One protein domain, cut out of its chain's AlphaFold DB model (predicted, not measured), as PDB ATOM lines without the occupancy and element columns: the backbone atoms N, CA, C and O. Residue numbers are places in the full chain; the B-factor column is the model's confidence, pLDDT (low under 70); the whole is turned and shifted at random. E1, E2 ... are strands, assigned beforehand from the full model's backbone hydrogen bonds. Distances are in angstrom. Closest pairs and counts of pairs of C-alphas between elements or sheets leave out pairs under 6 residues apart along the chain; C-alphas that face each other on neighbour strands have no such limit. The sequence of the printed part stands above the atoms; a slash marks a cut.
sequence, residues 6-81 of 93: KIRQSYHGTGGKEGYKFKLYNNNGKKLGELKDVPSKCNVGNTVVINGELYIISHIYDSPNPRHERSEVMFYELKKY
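AT A GLANCE: This is residues 6 to 81 of the 93 residues of an uncharacterized protein of Bacillus sp. M6-12 (UniProt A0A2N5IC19). One antiparallel sheet of six strands, E3 E2 E1 E6 E5 E4, curls like part of a barrel, and residues 36 to 46 bridge its open side from E3 to E4. The printed part has 76 residues, 40 of them in six named strands, with no named helix, and its class is all strand; along the chain E1 to E6 form two meanders, E1 E2 E3 and E4 E5 E6, each strand in them the antiparallel neighbour of the one before. It is compact, with radius of gyration of the C-alphas 12.1 A and spans of 32 by 23 by 23 A.

HOW THE PARTS SIT: Within hydrogen-bond range, N 9 of E1, residues 6 to 11, is 2.8 A from O 74 of E6, residues 73 to 80. Hairpins join E1 to E2, residues 20 to 26 (N 8 and O 23, 2.8 A), and E2 to edge strand E3, residues 31 to 35 (N 35 and O 22, 2.8 A). E5, residues 53 to 62, bends by 60 degrees at residue 58; it forms hairpins with E6 (N 58 and O 77, 2.8 A) and edge strand E4, residues 47 to 50 (N 48 and O 55, 2.9 A). E3 and E4 are apart.

IN THESE COORDINATES: E1 begins at C-alpha 6 (7.345, 17.956, -36.087); E6 ends at C-alpha 80 (16.802, 17.162, -30.297). E5 measures 25.2 A.

THE WHOLE: The printed part has no cut. E3 to E4 is a long link. Residues 13 to 18 and 40 to 41 have pLDDT under 70.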
ATOM      1  N   LYS A   6       7.897  17.191 -34.974       95.25
ATOM      2  CA  LYS A   6       7.345  17.956 -36.087       95.25
ATOM      3  C   LYS A   6       6.312  18.939 -35.578       95.25
ATOM      4  O   LYS A   6       5.363  18.547 -34.896       95.25
ATOM      5  N   ILE A   7       6.470  20.205 -35.940       94.62
ATOM      6  CA  ILE A   7       5.442  21.218 -35.737       94.62
ATOM      7  C   ILE A   7       4.690  21.406 -37.047       94.62
ATOM      8  O   ILE A   7       5.298  21.618 -38.092       94.62
ATOM      9  N   ARG A   8       3.361  21.365 -36.980       93.69
ATOM     10  CA  ARG A   8       2.479  21.827 -38.050       93.69
ATOM     11  C   ARG A   8       1.907  23.180 -37.660       93.69
ATOM     12  O   ARG A   8       1.135  23.260 -36.705       93.69
ATOM     13  N   GLN A   9       2.234  24.200 -38.431       91.62
ATOM     14  CA  GLN A   9       1.564  25.491 -38.405       91.62
ATOM     15  C   GLN A   9       0.395  25.454 -39.388       91.62
ATOM     16  O   GLN A   9       0.543  24.948 -40.498       91.62
ATOM     17  N   SER A  10      -0.765  25.974 -38.995       89.56
ATOM     18  CA  SER A  10      -1.866  26.244 -39.922       89.56
ATOM     19  C   SER A  10      -2.554  27.564 -39.625       89.56
ATOM     20  O   SER A  10      -2.895  27.827 -38.471       89.56
ATOM     21  N   TYR A  11      -2.774  28.361 -40.665       84.50
ATOM     22  CA  TYR A  11      -3.548  29.594 -40.613       84.50
ATOM     23  C   TYR A  11      -5.058  29.307 -40.555       84.50
ATOM     24  O   TYR A  11      -5.549  28.369 -41.179       84.50
ATOM     25  N   HIS A  12      -5.789  30.092 -39.764       78.69
ATOM     26  CA  HIS A  12      -7.226  29.950 -39.507       78.69
ATOM     27  C   HIS A  12      -7.995  31.287 -39.584       78.69
ATOM     28  O   HIS A  12      -9.100  31.385 -39.058       78.69
ATOM     29  N   GLY A  13      -7.460  32.297 -40.280       62.56
ATOM     30  CA  GLY A  13      -8.299  33.341 -40.888       62.56
ATOM     31  C   GLY A  13      -8.705  34.556 -40.047       62.56
ATOM     32  O   GLY A  13      -9.522  35.335 -40.523       62.56
ATOM     33  N   THR A  14      -8.160  34.790 -38.851       61.06
ATOM     34  CA  THR A  14      -8.529  35.980 -38.045       61.06
ATOM     35  C   THR A  14      -7.690  37.237 -38.306       61.06
ATOM     36  O   THR A  14      -7.988  38.284 -37.739       61.06
ATOM     37  N   GLY A  15      -6.697  37.183 -39.202       55.75
ATOM     38  CA  GLY A  15      -5.770  38.291 -39.453       55.75
ATOM     39  C   GLY A  15      -4.717  38.425 -38.344       55.75
ATOM     40  O   GLY A  15      -5.023  38.417 -37.157       55.75
ATOM     41  N   GLY A  16      -3.441  38.533 -38.725       63.75
ATOM     42  CA  GLY A  16      -2.325  38.635 -37.776       63.75
ATOM     43  C   GLY A  16      -1.858  37.294 -37.184       63.75
ATOM     44  O   GLY A  16      -2.288  36.217 -37.597       63.75
ATOM     45  N   LYS A  17      -0.925  37.355 -36.222       62.62
ATOM     46  CA  LYS A  17      -0.277  36.168 -35.623       62.62
ATOM     47  C   LYS A  17      -1.249  35.219 -34.913       62.62
ATOM     48  O   LYS A  17      -1.019  34.016 -34.911       62.62
ATOM     49  N   GLU A  18      -2.332  35.745 -34.346       67.62
ATOM     50  CA  GLU A  18      -3.328  34.962 -33.600       67.62
ATOM     51  C   GLU A  18      -4.138  34.008 -34.491       67.62
ATOM     52  O   GLU A  18      -4.790  33.091 -33.997       67.62
ATOM     53  N   GLY A  19      -4.063  34.184 -35.814       76.75
ATOM     54  CA  GLY A  19      -4.671  33.273 -36.776       76.75
ATOM     55  C   GLY A  19      -3.938  31.939 -36.917       76.75
ATOM     56  O   GLY A  19      -4.481  31.031 -37.544       76.75
ATOM     57  N   TYR A  20      -2.730  31.782 -36.367       85.00
ATOM     58  CA  TYR A  20      -1.961  30.547 -36.505       85.00
ATOM     59  C   TYR A  20      -2.182  29.587 -35.338       85.00
ATOM     60  O   TYR A  20      -2.143  29.956 -34.168       85.00
ATOM     61  N   LYS A  21      -2.366  28.308 -35.673       89.56
ATOM     62  CA  LYS A  21      -2.368  27.198 -34.716       89.56
ATOM     63  C   LYS A  21      -1.151  26.321 -34.939       89.56
ATOM     64  O   LYS A  21      -0.840  25.971 -36.078       89.56
ATOM     65  N   PHE A  22      -0.525  25.900 -33.847       91.88
ATOM     66  CA  PHE A  22       0.689  25.095 -33.872       91.88
ATOM     67  C   PHE A  22       0.433  23.756 -33.192       91.88
ATOM     68  O   PHE A  22       0.162  23.685 -31.997       91.88
ATOM     69  N   LYS A  23       0.500  22.668 -33.955       95.06
ATOM     70  CA  LYS A  23       0.315  21.305 -33.443       95.06
ATOM     71  C   LYS A  23       1.647  20.577 -33.424       95.06
ATOM     72  O   LYS A  23       2.369  20.611 -34.418       95.06
ATOM     73  N   LEU A  24       1.945  19.907 -32.315       96.31
ATOM     74  CA  LEU A  24       3.183  19.162 -32.119       96.31
ATOM     75  C   LEU A  24       2.949  17.663 -32.306       96.31
ATOM     76  O   LEU A  24       2.014  17.097 -31.736       96.31
ATOM     77  N   TYR A  25       3.836  17.021 -33.058       96.69
ATOM     78  CA  TYR A  25       3.820  15.593 -33.351       96.69
ATOM     79  C   TYR A  25       5.196  14.980 -33.087       96.69
ATOM     80  O   TYR A  25       6.215  15.656 -33.233       96.69
ATOM     81  N   ASN A  26       5.231  13.695 -32.733       95.19
ATOM     82  CA  ASN A  26       6.469  12.919 -32.767       95.19
ATOM     83  C   ASN A  26       6.771  12.401 -34.185       95.19
ATOM     84  O   ASN A  26       5.955  12.518 -35.101       95.19
ATOM     85  N   ASN A  27       7.940  11.787 -34.348       93.56
ATOM     86  CA  ASN A  27       8.384  11.142 -35.588       93.56
ATOM     87  C   ASN A  27       7.482  10.008 -36.111       93.56
ATOM     88  O   ASN A  27       7.497   9.724 -37.306       93.56
ATOM     89  N   ASN A  28       6.643   9.421 -35.256       94.25
ATOM     90  CA  ASN A  28       5.648   8.415 -35.630       94.25
ATOM     91  C   ASN A  28       4.300   9.033 -36.049       94.25
ATOM     92  O   ASN A  28       3.322   8.314 -36.240       94.25
ATOM     93  N   GLY A  29       4.202  10.364 -36.134       92.00
ATOM     94  CA  GLY A  29       2.970  11.072 -36.488       92.00
ATOM     95  C   GLY A  29       1.927  11.148 -35.365       92.00
ATOM     96  O   GLY A  29       0.829  11.663 -35.580       92.00
ATOM     97  N   LYS A  30       2.242  10.693 -34.145       96.06
ATOM     98  CA  LYS A  30       1.358  10.841 -32.980       96.06
ATOM     99  C   LYS A  30       1.375  12.293 -32.510       96.06
ATOM    100  O   LYS A  30       2.437  12.840 -32.209       96.06
ATOM    101  N   LYS A  31       0.191  12.902 -32.385       96.81
ATOM    102  CA  LYS A  31       0.027  14.235 -31.787       96.81
ATOM    103  C   LYS A  31       0.430  14.189 -30.311       96.81
ATOM    104  O   LYS A  31      -0.108  13.386 -29.551       96.81
ATOM    105  N   LEU A  32       1.352  15.061 -29.921       95.44
ATOM    106  CA  LEU A  32       1.804  15.230 -28.539       95.44
ATOM    107  C   LEU A  32       1.093  16.390 -27.838       95.44
ATOM    108  O   LEU A  32       0.917  16.351 -26.627       95.44
ATOM    109  N   GLY A  33       0.666  17.409 -28.590       94.81
ATOM    110  CA  GLY A  33      -0.005  18.573 -28.020       94.81
ATOM    111  C   GLY A  33      -0.173  19.722 -29.005       94.81
ATOM    112  O   GLY A  33      -0.078  19.543 -30.223       94.81
ATOM    113  N   GLU A  34      -0.443  20.904 -28.458       93.88
ATOM    114  CA  GLU A  34      -0.525  22.170 -29.186       93.88
ATOM    115  C   GLU A  34       0.411  23.183 -28.526       93.88
ATOM    116  O   GLU A  34       0.528  23.219 -27.303       93.88
ATOM    117  N   LEU A  35       1.111  23.967 -29.343       90.06
ATOM    118  CA  LEU A  35       1.971  25.050 -28.886       90.06
ATOM    119  C   LEU A  35       1.184  26.356 -28.969       90.06
ATOM    120  O   LEU A  35       0.434  26.575 -29.922       90.06
ATOM    121  N   LYS A  36       1.371  27.228 -27.975       85.25
ATOM    122  CA  LYS A  36       0.738  28.552 -27.966       85.25
ATOM    123  C   LYS A  36       1.253  29.422 -29.112       85.25
ATOM    124  O   LYS A  36       0.472  30.119 -29.745       85.25
ATOM    125  N   ASP A  37       2.558  29.379 -29.346       81.06
ATOM    126  CA  ASP A  37       3.222  30.123 -30.408       81.06
ATOM    127  C   ASP A  37       4.506  29.398 -30.829       81.06
ATOM    128  O   ASP A  37       5.051  28.579 -30.081       81.06
ATOM    129  N   VAL A  38       4.989  29.722 -32.021       77.56
ATOM    130  CA  VAL A  38       6.329  29.392 -32.513       77.56
ATOM    131  C   VAL A  38       6.947  30.704 -32.981       77.56
ATOM    132  O   VAL A  38       6.247  31.502 -33.606       77.56
ATOM    133  N   PRO A  39       8.237  30.975 -32.712       70.12
ATOM    134  CA  PRO A  39       8.827  32.248 -33.096       70.12
ATOM    135  C   PRO A  39       8.595  32.539 -34.586       70.12
ATOM    136  O   PRO A  39       8.963  31.772 -35.469       70.12
ATOM    137  N   SER A  40       7.975  33.682 -34.874       61.03
ATOM    138  CA  SER A  40       7.491  34.041 -36.217       61.03
ATOM    139  C   SER A  40       8.591  34.299 -37.254       61.03
ATOM    140  O   SER A  40       8.294  34.674 -38.382       61.03
ATOM    141  N   LYS A  41       9.859  34.194 -36.851       66.94
ATOM    142  CA  LYS A  41      11.052  34.332 -37.696       66.94
ATOM    143  C   LYS A  41      11.979  33.128 -37.506       66.94
ATOM    144  O   LYS A  41      13.187  33.289 -37.384       66.94
ATOM    145  N   CYS A  42      11.396  31.939 -37.403       73.25
ATOM    146  CA  CYS A  42      12.147  30.696 -37.353       73.25
ATOM    147  C   CYS A  42      12.654  30.322 -38.747       73.25
ATOM    148  O   CYS A  42      11.866  30.104 -39.661       73.25
ATOM    149  N   ASN A  43      13.970  30.200 -38.870       83.44
ATOM    150  CA  ASN A  43      14.675  29.628 -40.005       83.44
ATOM    151  C   ASN A  43      15.319  28.291 -39.609       83.44
ATOM    152  O   ASN A  43      15.446  27.957 -38.428       83.44
ATOM    153  N   VAL A  44      15.766  27.531 -40.612       86.88
ATOM    154  CA  VAL A  44      16.616  26.351 -40.394       86.88
ATOM    155  C   VAL A  44      17.848  26.750 -39.571       86.88
ATOM    156  O   VAL A  44      18.437  27.807 -39.790       86.88
ATOM    157  N   GLY A  45      18.212  25.919 -38.595       86.06
ATOM    158  CA  GLY A  45      19.302  26.168 -37.652       86.06
ATOM    159  C   GLY A  45      18.896  26.950 -36.399       86.06
ATOM    160  O   GLY A  45      19.638  26.937 -35.419       86.06
ATOM    161  N   ASN A  46      17.719  27.590 -36.367       90.06
ATOM    162  CA  ASN A  46      17.228  28.195 -35.129       90.06
ATOM    163  C   ASN A  46      16.824  27.135 -34.104       90.06
ATOM    164  O   ASN A  46      16.427  26.019 -34.447       90.06
ATOM    165  N   THR A  47      16.921  27.513 -32.832       89.31
ATOM    166  CA  THR A  47      16.559  26.660 -31.708       89.31
ATOM    167  C   THR A  47      15.163  26.974 -31.182       89.31
ATOM    168  O   THR A  47      14.692  28.111 -31.219       89.31
ATOM    169  N   VAL A  48      14.497  25.946 -30.667       89.56
ATOM    170  CA  VAL A  48      13.188  26.029 -30.014       89.56
ATOM    171  C   VAL A  48      13.203  25.163 -28.765       89.56
ATOM    172  O   VAL A  48      13.704  24.040 -28.786       89.56
ATOM    173  N   VAL A  49      12.644  25.687 -27.675       90.19
ATOM    174  CA  VAL A  49      12.491  24.953 -26.416       90.19
ATOM    175  C   VAL A  49      11.076  24.399 -26.339       90.19
ATOM    176  O   VAL A  49      10.106  25.149 -26.434       90.19
ATOM    177  N   ILE A  50      10.953  23.087 -26.156       90.38
ATOM    178  CA  ILE A  50       9.671  22.387 -26.040       90.38
ATOM    179  C   ILE A  50       9.726  21.535 -24.779       90.38
ATOM    180  O   ILE A  50      10.570  20.655 -24.668       90.38
ATOM    181  N   ASN A  51       8.828  21.795 -23.824       88.94
ATOM    182  CA  ASN A  51       8.783  21.093 -22.534       88.94
ATOM    183  C   ASN A  51      10.146  21.041 -21.806       88.94
ATOM    184  O   ASN A  51      10.498  20.025 -21.220       88.94
ATOM    185  N   GLY A  52      10.919  22.131 -21.865       88.81
ATOM    186  CA  GLY A  52      12.240  22.234 -21.228       88.81
ATOM    187  C   GLY A  52      13.396  21.617 -22.023       88.81
ATOM    188  O   GLY A  52      14.545  21.757 -21.621       88.81
ATOM    189  N   GLU A  53      13.118  20.986 -23.161       92.12
ATOM    190  CA  GLU A  53      14.115  20.340 -24.012       92.12
ATOM    191  C   GLU A  53      14.442  21.224 -25.220       92.12
ATOM    192  O   GLU A  53      13.547  21.813 -25.835       92.12
ATOM    193  N   LEU A  54      15.727  21.324 -25.563       92.31
ATOM    194  CA  LEU A  54      16.202  22.144 -26.675       92.31
ATOM    195  C   LEU A  54      16.183  21.344 -27.982       92.31
ATOM    196  O   LEU A  54      16.719  20.240 -28.062       92.31
ATOM    197  N   TYR A  55      15.614  21.934 -29.026       93.12
ATOM    198  CA  TYR A  55      15.572  21.377 -30.373       93.12
ATOM    199  C   TYR A  55      16.132  22.374 -31.385       93.12
ATOM    200  O   TYR A  55      15.991  23.579 -31.205       93.12
ATOM    201  N   ILE A  56      16.721  21.870 -32.469       92.69
ATOM    202  CA  ILE A  56      17.120  22.647 -33.647       92.69
ATOM    203  C   ILE A  56      16.141  22.362 -34.783       92.69
ATOM    204  O   ILE A  56      15.819  21.205 -35.051       92.69
ATOM    205  N   ILE A  57      15.715  23.411 -35.485       93.25
ATOM    206  CA  ILE A  57      14.938  23.296 -36.721       93.25
ATOM    207  C   ILE A  57      15.853  22.795 -37.838       93.25
ATOM    208  O   ILE A  57      16.753  23.513 -38.271       93.25
ATOM    209  N   SER A  58      15.629  21.573 -38.316       93.25
ATOM    210  CA  SER A  58      16.410  20.980 -39.406       93.25
ATOM    211  C   SER A  58      15.822  21.270 -40.782       93.25
ATOM    212  O   SER A  58      16.583  21.465 -41.721       93.25
ATOM    213  N   HIS A  59      14.493  21.331 -40.907       93.19
ATOM    214  CA  HIS A  59      13.820  21.618 -42.175       93.19
ATOM    215  C   HIS A  59      12.547  22.435 -41.971       93.19
ATOM    216  O   HIS A  59      11.868  22.303 -40.950       93.19
ATOM    217  N   ILE A  60      12.220  23.248 -42.978       92.56
ATOM    218  CA  ILE A  60      10.983  24.019 -43.069       92.56
ATOM    219  C   ILE A  60      10.428  23.842 -44.482       92.56
ATOM    220  O   ILE A  60      11.161  24.040 -45.449       92.56
ATOM    221  N   TYR A  61       9.158  23.462 -44.607       91.94
ATOM    222  CA  TYR A  61       8.516  23.276 -45.911       91.94
ATOM    223  C   TYR A  61       7.007  23.523 -45.864       91.94
ATOM    224  O   TYR A  61       6.352  23.309 -44.841       91.94
ATOM    225  N   ASP A  62       6.457  23.947 -47.000       90.94
ATOM    226  CA  ASP A  62       5.016  24.032 -47.223       90.94
ATOM    227  C   ASP A  62       4.365  22.652 -47.212       90.94
ATOM    228  O   ASP A  62       4.960  21.629 -47.554       90.94
ATOM    229  N   SER A  63       3.083  22.623 -46.878       88.81
ATOM    230  CA  SER A  63       2.292  21.413 -46.993       88.81
ATOM    231  C   SER A  63       2.323  20.826 -48.412       88.81
ATOM    232  O   SER A  63       1.984  21.527 -49.362       88.81
ATOM    233  N   PRO A  64       2.570  19.508 -48.564       85.56
ATOM    234  CA  PRO A  64       2.524  18.852 -49.870       85.56
ATOM    235  C   PRO A  64       1.094  18.696 -50.412       85.56
ATOM    236  O   PRO A  64       0.913  18.346 -51.573       85.56
ATOM    237  N   ASN A  65       0.062  18.920 -49.586       85.12
ATOM    238  CA  ASN A  65      -1.329  18.898 -50.036       85.12
ATOM    239  C   ASN A  65      -1.616  20.102 -50.958       85.12
ATOM    240  O   ASN A  65      -1.620  21.227 -50.456       85.12
ATOM    241  N   PRO A  66      -1.953  19.882 -52.244       80.19
ATOM    242  CA  PRO A  66      -2.194  20.959 -53.205       80.19
ATOM    243  C   PRO A  66      -3.454  21.782 -52.907       80.19
ATOM    244  O   PRO A  66      -3.659  22.822 -53.522       80.19
ATOM    245  N   ARG A  67      -4.319  21.318 -51.994       81.88
ATOM    246  CA  ARG A  67      -5.509  22.062 -51.551       81.88
ATOM    247  C   ARG A  67      -5.213  23.117 -50.489       81.88
ATOM    248  O   ARG A  67      -6.096  23.911 -50.199       81.88
ATOM    249  N   HIS A  68      -4.050  23.067 -49.845       79.56
ATOM    250  CA  HIS A  68      -3.661  24.108 -48.898       79.56
ATOM    251  C   HIS A  68      -3.027  25.257 -49.676       79.56
ATOM    252  O   HIS A  68      -2.203  25.006 -50.559       79.56
ATOM    253  N   GLU A  69      -3.380  26.500 -49.352       76.00
ATOM    254  CA  GLU A  69      -2.671  27.625 -49.944       76.00
ATOM    255  C   GLU A  69      -1.219  27.638 -49.449       76.00
ATOM    256  O   GLU A  69      -0.891  27.189 -48.340       76.00
ATOM    257  N   ARG A  70      -0.317  28.132 -50.304       70.38
ATOM    258  CA  ARG A  70       1.095  28.271 -49.935       70.38
ATOM    259  C   ARG A  70       1.214  29.184 -48.722       70.38
ATOM    260  O   ARG A  70       0.524  30.192 -48.626       70.38
ATOM    261  N   SER A  71       2.100  28.822 -47.803       71.06
ATOM    262  CA  SER A  71       2.363  29.529 -46.548       71.06
ATOM    263  C   SER A  71       1.217  29.533 -45.524       71.06
ATOM    264  O   SER A  71       1.423  29.985 -44.394       71.06
ATOM    265  N   GLU A  72       0.046  28.964 -45.833       81.69
ATOM    266  CA  GLU A  72      -1.001  28.747 -44.829       81.69
ATOM    267  C   GLU A  72      -0.682  27.565 -43.926       81.69
ATOM    268  O   GLU A  72      -0.930  27.626 -42.720       81.69
ATOM    269  N   VAL A  73      -0.137  26.486 -44.497       88.44
ATOM    270  CA  VAL A  73       0.218  25.273 -43.760       88.44
ATOM    271  C   VAL A  73       1.691  24.962 -43.958       88.44
ATOM    272  O   VAL A  73       2.104  24.544 -45.036       88.44
ATOM    273  N   MET A  74       2.455  25.113 -42.881       91.06
ATOM    274  CA  MET A  74       3.904  24.925 -42.854       91.06
ATOM    275  C   MET A  74       4.276  23.809 -41.884       91.06
ATOM    276  O   MET A  74       3.635  23.624 -40.841       91.06
ATOM    277  N   PHE A  75       5.342  23.091 -42.207       93.00
ATOM    278  CA  PHE A  75       5.930  22.070 -41.358       93.00
ATOM    279  C   PHE A  75       7.340  22.467 -40.948       93.00
ATOM    280  O   PHE A  75       8.130  22.912 -41.776       93.00
ATOM    281  N   TYR A  76       7.644  22.262 -39.669       93.75
ATOM    282  CA  TYR A  76       8.969  22.447 -39.091       93.75
ATOM    283  C   TYR A  76       9.411  21.112 -38.515       93.75
ATOM    284  O   TYR A  76       8.760  20.573 -37.616       93.75
ATOM    285  N   GLU A  77      10.500  20.574 -39.037       95.12
ATOM    286  CA  GLU A  77      11.118  19.367 -38.505       95.12
ATOM    287  C   GLU A  77      12.216  19.741 -37.525       95.12
ATOM    288  O   GLU A  77      13.016  20.642 -37.776       95.12
ATOM    289  N   LEU A  78      12.215  19.057 -36.387       94.56
ATOM    290  CA  LEU A  78      13.037  19.376 -35.237       94.56
ATOM    291  C   LEU A  78      13.898  18.176 -34.869       94.56
ATOM    292  O   LEU A  78      13.385  17.062 -34.726       94.56
ATOM    293  N   LYS A  79      15.185  18.419 -34.634       94.81
ATOM    294  CA  LYS A  79      16.107  17.453 -34.035       94.81
ATOM    295  C   LYS A  79      16.430  17.869 -32.614       94.81
ATOM    296  O   LYS A  79      16.688  19.046 -32.364       94.81
ATOM    297  N   LYS A  80      16.412  16.919 -31.683       93.44
ATOM    298  CA  LYS A  80      16.802  17.162 -30.297       93.44
ATOM    299  C   LYS A  80      18.258  17.611 -30.291       93.44
ATOM    300  O   LYS A  80      19.123  16.936 -30.850       93.44
ATOM    301  N   TYR A  81      18.521  18.763 -29.688       87.88
ATOM    302  CA  TYR A  81      19.884  19.231 -29.535       87.88
ATOM    303  C   TYR A  81      20.595  18.330 -28.530       87.88
ATOM    304  O   TYR A  81      20.160  18.182 -27.388       87.88
TER     305      TYR A  81